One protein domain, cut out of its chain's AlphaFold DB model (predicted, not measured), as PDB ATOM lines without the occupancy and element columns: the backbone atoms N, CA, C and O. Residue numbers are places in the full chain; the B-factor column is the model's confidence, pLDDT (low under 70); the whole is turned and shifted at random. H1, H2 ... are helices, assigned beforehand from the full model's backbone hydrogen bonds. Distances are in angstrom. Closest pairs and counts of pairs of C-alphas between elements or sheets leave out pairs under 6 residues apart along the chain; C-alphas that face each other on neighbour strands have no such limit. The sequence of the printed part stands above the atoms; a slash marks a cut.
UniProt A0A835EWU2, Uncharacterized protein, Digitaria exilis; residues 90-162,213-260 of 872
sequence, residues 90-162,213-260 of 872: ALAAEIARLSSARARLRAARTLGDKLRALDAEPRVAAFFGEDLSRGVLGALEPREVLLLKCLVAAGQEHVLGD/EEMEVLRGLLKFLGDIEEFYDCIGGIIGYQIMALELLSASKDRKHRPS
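This is residues 90 to 162 and 213 to 260 of the 872 residues of an uncharacterized protein of Digitaria exilis (UniProt A0A835EWU2). The long helix H7 crosses one side of H5, the helix at the core, and H2 packs along another side of H5. H1 and H8 lie side by side, running opposite ways, and lengthen the body toward one end, where residues 252 to 258 stick out. You have 121 printed residues with eight named helices, H1 to H8 in chain order, and no named strand: all helix. The whole is compact, with a radius of gyration of the C-alphas of 15.6 A, and spans 54 by 33 by 27 A.

Start at H7, residues 213 to 231, whose residues 222 to 229 alone touch the hub H5, residues 142 to 153, about perpendicular at 80 degrees; the closest C-alphas are those of Leu 147 and Leu 225, 6.2 A. H5 touches H2, residues 111 to 119, at a shallow tilt of 30 degrees, the same way, closest at C-alphas 115 and 146, 6.0 A. H5 also touches H3, residues 122 to 128, closest at C-alphas 153 and 124, 5.6 A. H8, residues 237 to 253, touches H5 only at their ends, closest at C-alphas 238 and 150, 6.4 A. H1, residues 90 to 107, touches H8, closest at C-alphas 95 and 243, 5.7 A, and forms a hairpin with H2. H4, residues 134 to 137, and H6, residues 157 to 160, are close to H5 but not clearly touching it. Every O i to N i+4 pair is within hydrogen-bond range in H1, H2, H3, H5, H7 and H8; H4 and H6 are too short for one.

Find C-alpha 213 at (168.598, 134.453, 156.095); from there H7 runs 27.0 A. H1 runs 25.9 A from C-alpha 90 at (147.063, 124.088, 186.140), and H8 24.7 A.

Residues 163 to 212 are cut out, leaving 19.2 A between C-alphas 162 and 213. The links printed whole are tight. pLDDT is under 70 in 23 residues, among them 129 to 139 and 253 to 260.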
ATOM      1  N   ALA A  90     145.919 123.433 186.764       84.00
ATOM      2  CA  ALA A  90     147.063 124.088 186.140       84.00
ATOM      3  C   ALA A  90     146.617 124.984 184.976       84.00
ATOM      4  O   ALA A  90     147.047 126.134 184.874       84.00
ATOM      5  N   LEU A  91     145.690 124.492 184.147       84.88
ATOM      6  CA  LEU A  91     145.122 125.246 183.030       84.88
ATOM      7  C   LEU A  91     144.307 126.454 183.514       84.88
ATOM      8  O   LEU A  91     144.458 127.557 182.988       84.88
ATOM      9  N   ALA A  92     143.489 126.273 184.554       87.12
ATOM     10  CA  ALA A  92     142.719 127.361 185.158       87.12
ATOM     11  C   ALA A  92     143.628 128.447 185.767       87.12
ATOM     12  O   ALA A  92     143.371 129.642 185.593       87.12
ATOM     13  N   ALA A  93     144.718 128.049 186.436       90.88
ATOM     14  CA  ALA A  93     145.712 128.981 186.965       90.88
ATOM     15  C   ALA A  93     146.421 129.766 185.846       90.88
ATOM     16  O   ALA A  93     146.616 130.979 185.971       90.88
ATOM     17  N   GLU A  94     146.752 129.107 184.732       93.00
ATOM     18  CA  GLU A  94     147.367 129.756 183.572       93.00
ATOM     19  C   GLU A  94     146.419 130.769 182.906       93.00
ATOM     20  O   GLU A  94     146.816 131.908 182.645       93.00
ATOM     21  N   ILE A  95     145.142 130.413 182.711       93.69
ATOM     22  CA  ILE A  95     144.111 131.330 182.193       93.69
ATOM     23  C   ILE A  95     143.955 132.555 183.110       93.69
ATOM     24  O   ILE A  95     143.864 133.690 182.624       93.69
ATOM     25  N   ALA A  96     143.970 132.362 184.433       94.75
ATOM     26  CA  ALA A  96     143.889 133.456 185.400       94.75
ATOM     27  C   ALA A  96     145.120 134.382 185.339       94.75
ATOM     28  O   ALA A  96     144.968 135.612 185.323       94.75
ATOM     29  N   ARG A  97     146.334 133.818 185.235       95.62
ATOM     30  CA  ARG A  97     147.586 134.582 185.070       95.62
ATOM     31  C   ARG A  97     147.549 135.430 183.800       95.62
ATOM     32  O   ARG A  97     147.777 136.643 183.865       95.62
ATOM     33  N   LEU A  98     147.206 134.821 182.665       96.56
ATOM     34  CA  LEU A  98     147.092 135.509 181.379       96.56
ATOM     35  C   LEU A  98     146.000 136.582 181.403       96.56
ATOM     36  O   LEU A  98     146.204 137.682 180.890       96.56
ATOM     37  N   SER A  99     144.866 136.319 182.055       96.31
ATOM     38  CA  SER A  99     143.790 137.303 182.218       96.31
ATOM     39  C   SER A  99     144.241 138.531 183.011       96.31
ATOM     40  O   SER A  99     143.926 139.659 182.621       96.31
ATOM     41  N   SER A 100     145.035 138.336 184.069       95.81
ATOM     42  CA  SER A 100     145.671 139.427 184.819       95.81
ATOM     43  C   SER A 100     146.681 140.204 183.964       95.81
ATOM     44  O   SER A 100     146.687 141.438 183.979       95.81
ATOM     45  N   ALA A 101     147.506 139.513 183.168       95.25
ATOM     46  CA  ALA A 101     148.424 140.158 182.226       95.25
ATOM     47  C   ALA A 101     147.667 140.998 181.179       95.25
ATOM     48  O   ALA A 101     147.970 142.178 180.994       95.25
ATOM     49  N   ARG A 102     146.606 140.448 180.573       96.38
ATOM     50  CA  ARG A 102     145.724 141.162 179.635       96.38
ATOM     51  C   ARG A 102     145.084 142.397 180.271       96.38
ATOM     52  O   ARG A 102     145.010 143.440 179.626       96.38
ATOM     53  N   ALA A 103     144.624 142.304 181.519       95.69
ATOM     54  CA  ALA A 103     144.040 143.438 182.235       95.69
ATOM     55  C   ALA A 103     145.063 144.568 182.446       95.69
ATOM     56  O   ALA A 103     144.759 145.727 182.159       95.69
ATOM     57  N   ARG A 104     146.295 144.231 182.856       95.25
ATOM     58  CA  ARG A 104     147.405 145.193 182.979       95.25
ATOM     59  C   ARG A 104     147.742 145.850 181.636       95.25
ATOM     60  O   ARG A 104     147.860 147.070 181.570       95.25
ATOM     61  N   LEU A 105     147.818 145.064 180.561       95.00
ATOM     62  CA  LEU A 105     148.070 145.559 179.201       95.00
ATOM     63  C   LEU A 105     146.963 146.482 178.675       95.00
ATOM     64  O   LEU A 105     147.259 147.445 177.970       95.00
ATOM     65  N   ARG A 106     145.696 146.214 179.016       93.19
ATOM     66  CA  ARG A 106     144.559 147.085 178.667       93.19
ATOM     67  C   ARG A 106     144.540 148.385 179.471       93.19
ATOM     68  O   ARG A 106     144.068 149.394 178.960       93.19
ATOM     69  N   ALA A 107     145.031 148.367 180.711       93.94
ATOM     70  CA  ALA A 107     145.124 149.556 181.558       93.94
ATOM     71  C   ALA A 107     146.282 150.494 181.156       93.94
ATOM     72  O   ALA A 107     146.224 151.698 181.418       93.94
ATOM     73  N   ALA A 108     147.323 149.952 180.519       93.88
ATOM     74  CA  ALA A 108     148.467 150.698 180.008       93.88
ATOM     75  C   ALA A 108     148.068 151.654 178.865       93.88
ATOM     76  O   ALA A 108     147.401 151.253 177.910       93.88
ATOM     77  N   ARG A 109     148.494 152.924 178.947       90.75
ATOM     78  CA  ARG A 109     148.091 153.981 177.996       90.75
ATOM     79  C   ARG A 109     149.116 154.220 176.895       90.75
ATOM     80  O   ARG A 109     148.753 154.679 175.816       90.75
ATOM     81  N   THR A 110     150.381 153.913 177.161       94.31
ATOM     82  CA  THR A 110     151.478 154.069 176.202       94.31
ATOM     83  C   THR A 110     152.157 152.735 175.903       94.31
ATOM     84  O   THR A 110     152.062 151.780 176.677       94.31
ATOM     85  N   LEU A 111     152.890 152.666 174.789       92.81
ATOM     86  CA  LEU A 111     153.729 151.508 174.470       92.81
ATOM     87  C   LEU A 111     154.768 151.243 175.574       92.81
ATOM     88  O   LEU A 111     154.977 150.096 175.958       92.81
ATOM     89  N   GLY A 112     155.347 152.302 176.150       93.19
ATOM     90  CA  GLY A 112     156.262 152.191 177.286       93.19
ATOM     91  C   GLY A 112     155.597 151.607 178.537       93.19
ATOM     92  O   GLY A 112     156.209 150.799 179.229       93.19
ATOM     93  N   ASP A 113     154.338 151.961 178.817       94.69
ATOM     94  CA  ASP A 113     153.575 151.381 179.933       94.69
ATOM     95  C   ASP A 113     153.326 149.884 179.714       94.69
ATOM     96  O   ASP A 113     153.463 149.096 180.650       94.69
ATOM     97  N   LYS A 114     152.989 149.487 178.478       95.44
ATOM     98  CA  LYS A 114     152.781 148.079 178.116       95.44
ATOM     99  C   LYS A 114     154.063 147.266 178.280       95.44
ATOM    100  O   LYS A 114     154.019 146.189 178.862       95.44
ATOM    101  N   LEU A 115     155.198 147.804 177.829       94.06
ATOM    102  CA  LEU A 115     156.508 147.177 178.011       94.06
ATOM    103  C   LEU A 115     156.839 146.995 179.495       94.06
ATOM    104  O   LEU A 115     157.158 145.881 179.891       94.06
ATOM    105  N   ARG A 116     156.649 148.025 180.333       93.06
ATOM    106  CA  ARG A 116     156.853 147.903 181.791       93.06
ATOM    107  C   ARG A 116     155.912 146.886 182.439       93.06
ATOM    108  O   ARG A 116     156.314 146.175 183.353       93.06
ATOM    109  N   ALA A 117     154.662 146.809 181.981       93.81
ATOM    110  CA  ALA A 117     153.705 145.822 182.472       93.81
ATOM    111  C   ALA A 117     154.121 144.383 182.122       93.81
ATOM    112  O   ALA A 117     153.925 143.490 182.948       93.81
ATOM    113  N   LEU A 118     154.698 144.175 180.932       93.81
ATOM    114  CA  LEU A 118     155.277 142.893 180.524       93.81
ATOM    115  C   LEU A 118     156.578 142.597 181.266       93.81
ATOM    116  O   LEU A 118     156.758 141.470 181.692       93.81
ATOM    117  N   ASP A 119     157.441 143.585 181.498       90.81
ATOM    118  CA  ASP A 119     158.671 143.407 182.284       90.81
ATOM    119  C   ASP A 119     158.389 142.979 183.729       90.81
ATOM    120  O   ASP A 119     159.188 142.279 184.340       90.81
ATOM    121  N   ALA A 120     157.230 143.365 184.268       90.56
ATOM    122  CA  ALA A 120     156.741 142.915 185.570       90.56
ATOM    123  C   ALA A 120     155.993 141.564 185.521       90.56
ATOM    124  O   ALA A 120     155.476 141.103 186.540       90.56
ATOM    125  N   GLU A 121     155.839 140.945 184.350       92.69
ATOM    126  CA  GLU A 121     155.231 139.624 184.206       92.69
ATOM    127  C   GLU A 121     156.283 138.548 184.538       92.69
ATOM    128  O   GLU A 121     157.340 138.539 183.911       92.69
ATOM    129  N   PRO A 122     156.044 137.646 185.514       90.19
ATOM    130  CA  PRO A 122     157.073 136.725 186.001       90.19
ATOM    131  C   PRO A 122     157.770 135.874 184.934       90.19
ATOM    132  O   PRO A 122     158.972 135.652 185.046       90.19
ATOM    133  N   ARG A 123     157.055 135.406 183.901       90.06
ATOM    134  CA  ARG A 123     157.637 134.578 182.833       90.06
ATOM    135  C   ARG A 123     158.510 135.420 181.909       90.06
ATOM    136  O   ARG A 123     159.596 134.988 181.544       90.06
ATOM    137  N   VAL A 124     158.081 136.640 181.594       90.00
ATOM    138  CA  VAL A 124     158.877 137.602 180.811       90.00
ATOM    139  C   VAL A 124     160.115 138.043 181.587       90.00
ATOM    140  O   VAL A 124     161.208 138.044 181.027       90.00
ATOM    141  N   ALA A 125     159.964 138.369 182.871       87.19
ATOM    142  CA  ALA A 125     161.069 138.738 183.748       87.19
ATOM    143  C   ALA A 125     162.079 137.594 183.888       87.19
ATOM    144  O   ALA A 125     163.275 137.831 183.810       87.19
ATOM    145  N   ALA A 126     161.616 136.351 184.042       85.25
ATOM    146  CA  ALA A 126     162.497 135.188 184.098       85.25
ATOM    147  C   ALA A 126     163.223 134.943 182.765       85.25
ATOM    148  O   ALA A 126     164.402 134.612 182.764       85.25
ATOM    149  N   PHE A 127     162.536 135.130 181.635       81.56
ATOM    150  CA  PHE A 127     163.101 134.866 180.312       81.56
ATOM    151  C   PHE A 127     164.076 135.957 179.837       81.56
ATOM    152  O   PHE A 127     165.098 135.651 179.232       81.56
ATOM    153  N   PHE A 128     163.787 137.236 180.112       80.25
ATOM    154  CA  PHE A 128     164.593 138.379 179.658       80.25
ATOM    155  C   PHE A 128     165.417 139.055 180.776       80.25
ATOM    156  O   PHE A 128     166.089 140.045 180.503       80.25
ATOM    157  N   GLY A 129     165.375 138.581 182.024       61.34
ATOM    158  CA  GLY A 129     165.841 139.317 183.212       61.34
ATOM    159  C   GLY A 129     167.346 139.398 183.482       61.34
ATOM    160  O   GLY A 129     167.723 140.034 184.463       61.34
ATOM    161  N   GLU A 130     168.214 138.805 182.658       56.56
ATOM    162  CA  GLU A 130     169.676 138.907 182.820       56.56
ATOM    163  C   GLU A 130     170.292 139.970 181.888       56.56
ATOM    164  O   GLU A 130     169.815 140.181 180.773       56.56
ATOM    165  N   ASP A 131     171.388 140.618 182.316       52.72
ATOM    166  CA  ASP A 131     172.091 141.720 181.617       52.72
ATOM    167  C   ASP A 131     172.522 141.407 180.159       52.72
ATOM    168  O   ASP A 131     172.882 142.315 179.408       52.72
ATOM    169  N   LEU A 132     172.427 140.146 179.720       47.22
ATOM    170  CA  LEU A 132     172.696 139.678 178.355       47.22
ATOM    171  C   LEU A 132     171.557 139.937 177.344       47.22
ATOM    172  O   LEU A 132     171.818 139.991 176.142       47.22
ATOM    173  N   SER A 133     170.309 140.142 177.781       51.66
ATOM    174  CA  SER A 133     169.153 140.359 176.886       51.66
ATOM    175  C   SER A 133     169.028 141.803 176.368       51.66
ATOM    176  O   SER A 133     168.394 142.050 175.335       51.66
ATOM    177  N   ARG A 134     169.668 142.768 177.051       51.09
ATOM    178  CA  ARG A 134     169.635 144.203 176.706       51.09
ATOM    179  C   ARG A 134     170.281 144.514 175.354       51.09
ATOM    180  O   ARG A 134     169.850 145.455 174.698       51.09
ATOM    181  N   GLY A 135     171.271 143.725 174.928       52.34
ATOM    182  CA  GLY A 135     171.950 143.910 173.640       52.34
ATOM    183  C   GLY A 135     171.099 143.508 172.431       52.34
ATOM    184  O   GLY A 135     171.097 144.211 171.427       52.34
ATOM    185  N   VAL A 136     170.333 142.414 172.541       54.88
ATOM    186  CA  VAL A 136     169.502 141.872 171.446       54.88
ATOM    187  C   VAL A 136     168.197 142.649 171.288       54.88
ATOM    188  O   VAL A 136     167.840 143.046 170.183       54.88
ATOM    189  N   LEU A 137     167.497 142.916 172.396       62.97
ATOM    190  CA  LEU A 137     166.266 143.713 172.369       62.97
ATOM    191  C   LEU A 137     166.528 145.194 172.061       62.97
ATOM    192  O   LEU A 137     165.614 145.888 171.635       62.97
ATOM    193  N   GLY A 138     167.756 145.678 172.278       60.84
ATOM    194  CA  GLY A 138     168.147 147.062 172.002       60.84
ATOM    195  C   GLY A 138     168.227 147.417 170.515       60.84
ATOM    196  O   GLY A 138     168.218 148.600 170.190       60.84
ATOM    197  N   ALA A 139     168.283 146.421 169.625       67.50
ATOM    198  CA  ALA A 139     168.304 146.617 168.172       67.50
ATOM    199  C   ALA A 139     166.930 146.471 167.498       67.50
ATOM    200  O   ALA A 139     166.823 146.652 166.288       67.50
ATOM    201  N   LEU A 140     165.898 146.120 168.270       79.62
ATOM    202  CA  LEU A 140     164.526 145.988 167.794       79.62
ATOM    203  C   LEU A 140     163.724 147.243 168.128       79.62
ATOM    204  O   LEU A 140     163.930 147.885 169.162       79.62
ATOM    205  N   GLU A 141     162.745 147.552 167.288       88.06
ATOM    206  CA  GLU A 141     161.811 148.631 167.570       88.06
ATOM    207  C   GLU A 141     160.981 148.299 168.825       88.06
ATOM    208  O   GLU A 141     160.608 147.141 169.048       88.06
ATOM    209  N   PRO A 142     160.580 149.289 169.646       90.12
ATOM    210  CA  PRO A 142     159.820 149.031 170.872       90.12
ATOM    211  C   PRO A 142     158.535 148.207 170.665       90.12
ATOM    212  O   PRO A 142     158.105 147.486 171.568       90.12
ATOM    213  N   ARG A 143     157.915 148.289 169.477       93.75
ATOM    214  CA  ARG A 143     156.753 147.461 169.108       93.75
ATOM    215  C   ARG A 143     157.145 146.001 168.877       93.75
ATOM    216  O   ARG A 143     156.401 145.119 169.277       93.75
ATOM    217  N   GLU A 144     158.291 145.734 168.271       92.25
ATOM    218  CA  GLU A 144     158.796 144.373 168.055       92.25
ATOM    219  C   GLU A 144     159.159 143.717 169.391       92.25
ATOM    220  O   GLU A 144     158.770 142.578 169.653       92.25
ATOM    221  N   VAL A 145     159.782 144.480 170.300       91.25
ATOM    222  CA  VAL A 145     160.042 144.042 171.682       91.25
ATOM    223  C   VAL A 145     158.740 143.683 172.405       91.25
ATOM    224  O   VAL A 145     158.684 142.674 173.108       91.25
ATOM    225  N   LEU A 146     157.675 144.475 172.223       95.31
ATOM    226  CA  LEU A 146     156.354 144.172 172.780       95.31
ATOM    227  C   LEU A 146     155.836 142.813 172.283       95.31
ATOM    228  O   LEU A 146     155.377 142.019 173.101       95.31
ATOM    229  N   LEU A 147     155.927 142.531 170.978       96.75
ATOM    230  CA  LEU A 147     155.436 141.282 170.383       96.75
ATOM    231  C   LEU A 147     156.146 140.055 170.964       96.75
ATOM    232  O   LEU A 147     155.485 139.101 171.378       96.75
ATOM    233  N   LEU A 148     157.477 140.103 171.065       93.44
ATOM    234  CA  LEU A 148     158.269 139.016 171.650       93.44
ATOM    235  C   LEU A 148     157.951 138.818 173.137       93.44
ATOM    236  O   LEU A 148     157.787 137.689 173.598       93.44
ATOM    237  N   LYS A 149     157.789 139.906 173.896       94.62
ATOM    238  CA  LYS A 149     157.390 139.820 175.308       94.62
ATOM    239  C   LYS A 149     155.968 139.282 175.477       94.62
ATOM    240  O   LYS A 149     155.733 138.515 176.404       94.62
ATOM    241  N   CYS A 150     155.032 139.621 174.588       97.56
ATOM    242  CA  CYS A 150     153.688 139.037 174.579       97.56
ATOM    243  C   CYS A 150     153.719 137.530 174.282       97.56
ATOM    244  O   CYS A 150     153.010 136.779 174.947       97.56
ATOM    245  N   LEU A 151     154.551 137.080 173.338       96.56
ATOM    246  CA  LEU A 151     154.751 135.659 173.027       96.56
ATOM    247  C   LEU A 151     155.244 134.876 174.258       96.56
ATOM    248  O   LEU A 151     154.665 133.853 174.624       96.56
ATOM    249  N   VAL A 152     156.266 135.395 174.943       94.25
ATOM    250  CA  VAL A 152     156.797 134.789 176.174       94.25
ATOM    251  C   VAL A 152     155.771 134.848 177.306       94.25
ATOM    252  O   VAL A 152     155.519 133.846 177.968       94.25
ATOM    253  N   ALA A 153     155.096 135.983 177.503       95.94
ATOM    254  CA  ALA A 153     154.019 136.094 178.486       95.94
ATOM    255  C   ALA A 153     152.889 135.085 178.212       95.94
ATOM    256  O   ALA A 153     152.331 134.542 179.167       95.94
ATOM    257  N   ALA A 154     152.593 134.785 176.941       96.44
ATOM    258  CA  ALA A 154     151.640 133.764 176.500       96.44
ATOM    259  C   ALA A 154     152.127 132.317 176.720       96.44
ATOM    260  O   ALA A 154     151.378 131.377 176.454       96.44
ATOM    261  N   GLY A 155     153.358 132.117 177.202       93.62
ATOM    262  CA  GLY A 155     153.935 130.790 177.398       93.62
ATOM    263  C   GLY A 155     154.422 130.125 176.137       93.62
ATOM    264  O   GLY A 155     154.359 128.905 176.062       93.62
ATOM    265  N   GLN A 156     154.822 130.895 175.134       95.25
ATOM    266  CA  GLN A 156     155.227 130.370 173.835       95.25
ATOM    267  C   GLN A 156     156.714 130.639 173.567       95.25
ATOM    268  O   GLN A 156     157.133 130.793 172.423       95.25
ATOM    269  N   GLU A 157     157.519 130.724 174.627       89.38
ATOM    270  CA  GLU A 157     158.962 130.965 174.570       89.38
ATOM    271  C   GLU A 157     159.736 129.936 173.729       89.38
ATOM    272  O   GLU A 157     160.725 130.299 173.100       89.38
ATOM    273  N   HIS A 158     159.248 128.695 173.622       88.12
ATOM    274  CA  HIS A 158     159.848 127.632 172.800       88.12
ATOM    275  C   HIS A 158     159.873 127.971 171.302       88.12
ATOM    276  O   HIS A 158     160.711 127.459 170.563       88.12
ATOM    277  N   VAL A 159     159.001 128.879 170.842       89.75
ATOM    278  CA  VAL A 159     159.021 129.401 169.466       89.75
ATOM    279  C   VAL A 159     160.335 130.127 169.161       89.75
ATOM    280  O   VAL A 159     160.743 130.171 168.004       89.75
ATOM    281  N   LEU A 160     161.012 130.675 170.174       84.69
ATOM    282  CA  LEU A 160     162.294 131.370 170.024       84.69
ATOM    283  C   LEU A 160     163.503 130.412 169.981       84.69
ATOM    284  O   LEU A 160     164.614 130.868 169.712       84.69
ATOM    285  N   GLY A 161     163.285 129.105 170.179       70.94
ATOM    286  CA  GLY A 161     164.276 128.038 170.020       70.94
ATOM    287  C   GLY A 161     164.393 127.143 171.253       70.94
ATOM    288  O   GLY A 161     164.734 127.645 172.319       70.94
ATOM    289  N   ASP A 162     164.114 125.840 171.088       53.72
ATOM    290  CA  ASP A 162     164.337 124.791 172.105       53.72
ATOM    291  C   ASP A 162     164.179 123.338 171.569       53.72
ATOM    292  O   ASP A 162     163.565 122.497 172.219       53.72
ATOM    293  N   GLU A 213     169.696 135.426 156.068       59.44
ATOM    294  CA  GLU A 213     168.598 134.453 156.095       59.44
ATOM    295  C   GLU A 213     167.898 134.379 157.465       59.44
ATOM    296  O   GLU A 213     166.675 134.463 157.549       59.44
ATOM    297  N   GLU A 214     168.633 134.297 158.577       61.56
ATOM    298  CA  GLU A 214     167.996 134.202 159.902       61.56
ATOM    299  C   GLU A 214     167.326 135.534 160.326       61.56
ATOM    300  O   GLU A 214     166.326 135.527 161.049       61.56
ATOM    301  N   MET A 215     167.805 136.684 159.824       67.38
ATOM    302  CA  MET A 215     167.143 137.985 160.011       67.38
ATOM    303  C   MET A 215     165.825 138.073 159.238       67.38
ATOM    304  O   MET A 215     164.867 138.684 159.719       67.38
ATOM    305  N   GLU A 216     165.755 137.479 158.048       74.94
ATOM    306  CA  GLU A 216     164.497 137.336 157.312       74.94
ATOM    307  C   GLU A 216     163.509 136.445 158.067       74.94
ATOM    308  O   GLU A 216     162.331 136.796 158.165       74.94
ATOM    309  N   VAL A 217     163.979 135.361 158.694       78.38
ATOM    310  CA  VAL A 217     163.130 134.493 159.523       78.38
ATOM    311  C   VAL A 217     162.592 135.240 160.750       78.38
ATOM    312  O   VAL A 217     161.391 135.172 161.020       78.38
ATOM    313  N   LEU A 218     163.428 136.003 161.467       83.00
ATOM    314  CA  LEU A 218     162.972 136.821 162.598       83.00
ATOM    315  C   LEU A 218     161.952 137.880 162.160       83.00
ATOM    316  O   LEU A 218     160.929 138.056 162.822       83.00
ATOM    317  N   ARG A 219     162.189 138.560 161.032       85.31
ATOM    318  CA  ARG A 219     161.212 139.496 160.451       85.31
ATOM    319  C   ARG A 219     159.903 138.796 160.088       85.31
ATOM    320  O   ARG A 219     158.835 139.351 160.340       85.31
ATOM    321  N   GLY A 220     159.976 137.573 159.566       88.94
ATOM    322  CA  GLY A 220     158.818 136.717 159.311       88.94
ATOM    323  C   GLY A 220     158.015 136.428 160.583       88.94
ATOM    324  O   GLY A 220     156.798 136.628 160.594       88.94
ATOM    325  N   LEU A 221     158.686 136.046 161.676       92.00
ATOM    326  CA  LEU A 221     158.046 135.857 162.981       92.00
ATOM    327  C   LEU A 221     157.405 137.154 163.489       92.00
ATOM    328  O   LEU A 221     156.247 137.145 163.895       92.00
ATOM    329  N   LEU A 222     158.133 138.272 163.466       93.62
ATOM    330  CA  LEU A 222     157.632 139.564 163.945       93.62
ATOM    331  C   LEU A 222     156.410 140.030 163.147       93.62
ATOM    332  O   LEU A 222     155.456 140.532 163.743       93.62
ATOM    333  N   LYS A 223     156.394 139.804 161.827       94.06
ATOM    334  CA  LYS A 223     155.210 140.032 160.992       94.06
ATOM    335  C   LYS A 223     154.049 139.140 161.436       94.06
ATOM    336  O   LYS A 223     152.972 139.660 161.705       94.06
ATOM    337  N   PHE A 224     154.273 137.833 161.586       94.69
ATOM    338  CA  PHE A 224     153.248 136.880 162.028       94.69
ATOM    339  C   PHE A 224     152.642 137.261 163.392       94.69
ATOM    340  O   PHE A 224     151.423 137.293 163.549       94.69
ATOM    341  N   LEU A 225     153.479 137.613 164.372       97.31
ATOM    342  CA  LEU A 225     153.031 138.077 165.687       97.31
ATOM    343  C   LEU A 225     152.302 139.421 165.607       97.31
ATOM    344  O   LEU A 225     151.301 139.614 166.293       97.31
ATOM    345  N   GLY A 226     152.790 140.339 164.772       96.94
ATOM    346  CA  GLY A 226     152.169 141.638 164.535       96.94
ATOM    347  C   GLY A 226     150.766 141.514 163.948       96.94
ATOM    348  O   GLY A 226     149.860 142.188 164.434       96.94
ATOM    349  N   ASP A 227     150.590 140.616 162.975       95.31
ATOM    350  CA  ASP A 227     149.307 140.321 162.332       95.31
ATOM    351  C   ASP A 227     148.291 139.772 163.360       95.31
ATOM    352  O   ASP A 227     147.132 140.188 163.378       95.31
ATOM    353  N   ILE A 228     148.725 138.897 164.281       96.00
ATOM    354  CA  ILE A 228     147.877 138.366 165.369       96.00
ATOM    355  C   ILE A 228     147.534 139.450 166.394       96.00
ATOM    356  O   ILE A 228     146.373 139.573 166.788       96.00
ATOM    357  N   GLU A 229     148.530 140.212 166.851       97.12
ATOM    358  CA  GLU A 229     148.349 141.265 167.857       97.12
ATOM    359  C   GLU A 229     147.363 142.334 167.375       97.12
ATOM    360  O   GLU A 229     146.519 142.780 168.151       97.12
ATOM    361  N   GLU A 230     147.444 142.715 166.098       95.81
ATOM    362  CA  GLU A 230     146.545 143.689 165.479       95.81
ATOM    363  C   GLU A 230     145.151 143.107 165.224       95.81
ATOM    364  O   GLU A 230     144.149 143.712 165.605       95.81
ATOM    365  N   PHE A 231     145.054 141.916 164.627       95.69
ATOM    366  CA  PHE A 231     143.755 141.356 164.267       95.69
ATOM    367  C   PHE A 231     142.935 140.915 165.489       95.69
ATOM    368  O   PHE A 231     141.729 141.156 165.542       95.69
ATOM    369  N   TYR A 232     143.566 140.314 166.501       96.12
ATOM    370  CA  TYR A 232     142.893 139.863 167.726       96.12
ATOM    371  C   TYR A 232     142.907 140.908 168.853       96.12
ATOM    372  O   TYR A 232     142.586 140.589 170.004       96.12
ATOM    373  N   ASP A 233     143.219 142.172 168.559       95.50
ATOM    374  CA  ASP A 233     143.212 143.281 169.523       95.50
ATOM    375  C   ASP A 233     141.893 143.371 170.326       95.50
ATOM    376  O   ASP A 233     141.900 143.567 171.548       95.50
ATOM    377  N   CYS A 234     140.764 143.095 169.666       95.19
ATOM    378  CA  CYS A 234     139.417 143.029 170.231       95.19
ATOM    379  C   CYS A 234     139.300 142.059 171.425       95.19
ATOM    380  O   CYS A 234     138.556 142.321 172.374       95.19
ATOM    381  N   ILE A 235     140.079 140.974 171.453       95.44
ATOM    382  CA  ILE A 235     140.121 140.013 172.567       95.44
ATOM    383  C   ILE A 235     141.390 140.127 173.425       95.44
ATOM    384  O   ILE A 235     141.472 139.492 174.481       95.44
ATOM    385  N   GLY A 236     142.322 141.007 173.050       95.88
ATOM    386  CA  GLY A 236     143.570 141.284 173.770       95.88
ATOM    387  C   GLY A 236     144.840 140.809 173.064       95.88
ATOM    388  O   GLY A 236     145.796 140.469 173.759       95.88
ATOM    389  N   GLY A 237     144.835 140.745 171.730       96.56
ATOM    390  CA  GLY A 237     146.003 140.415 170.914       96.56
ATOM    391  C   GLY A 237     146.491 138.985 171.141       96.56
ATOM    392  O   GLY A 237     145.683 138.081 171.372       96.56
ATOM    393  N   ILE A 238     147.809 138.780 171.139       98.12
ATOM    394  CA  ILE A 238     148.443 137.458 171.324       98.12
ATOM    395  C   ILE A 238     148.003 136.801 172.645       98.12
ATOM    396  O   ILE A 238     147.654 135.620 172.678       98.12
ATOM    397  N   ILE A 239     147.955 137.577 173.734       97.81
ATOM    398  CA  ILE A 239     147.512 137.088 175.050       97.81
ATOM    399  C   ILE A 239     146.031 136.703 175.012       97.81
ATOM    400  O   ILE A 239     145.642 135.666 175.546       97.81
ATOM    401  N   GLY A 240     145.199 137.526 174.369       97.00
ATOM    402  CA  GLY A 240     143.774 137.253 174.184       97.00
ATOM    403  C   GLY A 240     143.510 135.976 173.390       97.00
ATOM    404  O   GLY A 240     142.671 135.171 173.796       97.00
ATOM    405  N   TYR A 241     144.260 135.775 172.303       97.00
ATOM    406  CA  TYR A 241     144.223 134.557 171.498       97.00
ATOM    407  C   TYR A 241     144.542 133.325 172.351       97.00
ATOM    408  O   TYR A 241     143.771 132.366 172.365       97.00
ATOM    409  N   GLN A 242     145.636 133.371 173.119       97.38
ATOM    410  CA  GLN A 242     146.047 132.243 173.952       97.38
ATOM    411  C   GLN A 242     145.016 131.917 175.040       97.38
ATOM    412  O   GLN A 242     144.698 130.748 175.236       97.38
ATOM    413  N   ILE A 243     144.450 132.928 175.711       96.31
ATOM    414  CA  ILE A 243     143.380 132.727 176.704       96.31
ATOM    415  C   ILE A 243     142.206 131.971 176.074       96.31
ATOM    416  O   ILE A 243     141.802 130.934 176.594       96.31
ATOM    417  N   MET A 244     141.704 132.454 174.934       95.38
ATOM    418  CA  MET A 244     140.547 131.859 174.265       95.38
ATOM    419  C   MET A 244     140.829 130.423 173.800       95.38
ATOM    420  O   MET A 244     139.978 129.544 173.932       95.38
ATOM    421  N   ALA A 245     142.038 130.152 173.296       94.62
ATOM    422  CA  ALA A 245     142.445 128.801 172.924       94.62
ATOM    423  C   ALA A 245     142.440 127.851 174.133       94.62
ATOM    424  O   ALA A 245     141.878 126.761 174.047       94.62
ATOM    425  N   LEU A 246     143.004 128.274 175.268       93.75
ATOM    426  CA  LEU A 246     143.051 127.476 176.498       93.75
ATOM    427  C   LEU A 246     141.655 127.254 177.107       93.75
ATOM    428  O   LEU A 246     141.356 126.144 177.549       93.75
ATOM    429  N   GLU A 247     140.780 128.263 177.083       92.38
ATOM    430  CA  GLU A 247     139.383 128.143 177.528       92.38
ATOM    431  C   GLU A 247     138.622 127.090 176.703       92.38
ATOM    432  O   GLU A 247     137.964 126.207 177.262       92.38
ATOM    433  N   LEU A 248     138.765 127.124 175.373       89.62
ATOM    434  CA  LEU A 248     138.137 126.149 174.477       89.62
ATOM    435  C   LEU A 248     138.743 124.744 174.615       89.62
ATOM    436  O   LEU A 248     138.008 123.755 174.554       89.62
ATOM    437  N   LEU A 249     140.057 124.637 174.851       88.25
ATOM    438  CA  LEU A 249     140.713 123.368 175.181       88.25
ATOM    439  C   LEU A 249     140.148 122.778 176.480       88.25
ATOM    440  O   LEU A 249     139.787 121.600 176.493       88.25
ATOM    441  N   SER A 250     139.992 123.588 177.534       85.25
ATOM    442  CA  SER A 250     139.397 123.154 178.806       85.25
ATOM    443  C   SER A 250     137.970 122.641 178.605       85.25
ATOM    444  O   SER A 250     137.664 121.502 178.959       85.25
ATOM    445  N   ALA A 251     137.123 123.429 177.936       79.00
ATOM    446  CA  ALA A 251     135.732 123.063 177.669       79.00
ATOM    447  C   ALA A 251     135.602 121.783 176.820       79.00
ATOM    448  O   ALA A 251     134.624 121.042 176.932       79.00
ATOM    449  N   SER A 252     136.588 121.495 175.964       71.31
ATOM    450  CA  SER A 252     136.618 120.266 175.165       71.31
ATOM    451  C   SER A 252     136.965 119.011 175.982       71.31
ATOM    452  O   SER A 252     136.462 117.932 175.662       71.31
ATOM    453  N   LYS A 253     137.773 119.141 177.046       67.56
ATOM    454  CA  LYS A 253     138.156 118.037 177.947       67.56
ATOM    455  C   LYS A 253     137.014 117.667 178.909       67.56
ATOM    456  O   LYS A 253     136.850 116.494 179.238       67.56
ATOM    457  N   ASP A 254     136.144 118.626 179.235       58.62
ATOM    458  CA  ASP A 254     134.973 118.444 180.109       58.62
ATOM    459  C   ASP A 254     133.758 117.766 179.435       58.62
ATOM    460  O   ASP A 254     132.720 117.552 180.064       58.62
ATOM    461  N   ARG A 255     133.889 117.323 178.174       49.56
ATOM    462  CA  ARG A 255     132.834 116.661 177.370       49.56
ATOM    463  C   ARG A 255     132.199 115.403 177.987       49.56
ATOM    464  O   ARG A 255     131.222 114.897 177.443       49.56
ATOM    465  N   LYS A 256     132.708 114.892 179.113       37.69
ATOM    466  CA  LYS A 256     132.060 113.805 179.870       37.69
ATOM    467  C   LYS A 256     130.840 114.261 180.671       37.69
ATOM    468  O   LYS A 256     130.067 113.408 181.111       37.69
ATOM    469  N   HIS A 257     130.615 115.562 180.830       39.44
ATOM    470  CA  HIS A 257     129.394 116.087 181.427       39.44
ATOM    471  C   HIS A 257     128.692 117.022 180.449       39.44
ATOM    472  O   HIS A 257     129.240 118.028 180.009       39.44
ATOM    473  N   ARG A 258     127.441 116.670 180.107       37.16
ATOM    474  CA  ARG A 258     126.495 117.623 179.520       37.16
ATOM    475  C   ARG A 258     126.566 118.888 180.379       37.16
ATOM    476  O   ARG A 258     126.423 118.736 181.597       37.16
ATOM    477  N   PRO A 259     126.746 120.093 179.804       38.44
ATOM    478  CA  PRO A 259     126.472 121.304 180.556       38.44
ATOM    479  C   PRO A 259     125.080 121.104 181.143       38.44
ATOM    480  O   PRO A 259     124.145 120.749 180.413       38.44
ATOM    481  N   SER A 260     124.967 121.178 182.470       37.44
ATOM    482  CA  SER A 260     123.675 121.156 183.143       37.44
ATOM    483  C   SER A 260     122.788 122.111 182.368       37.44
ATOM    484  O   SER A 260     123.187 123.264 182.262       37.44
TER     485      SER A 260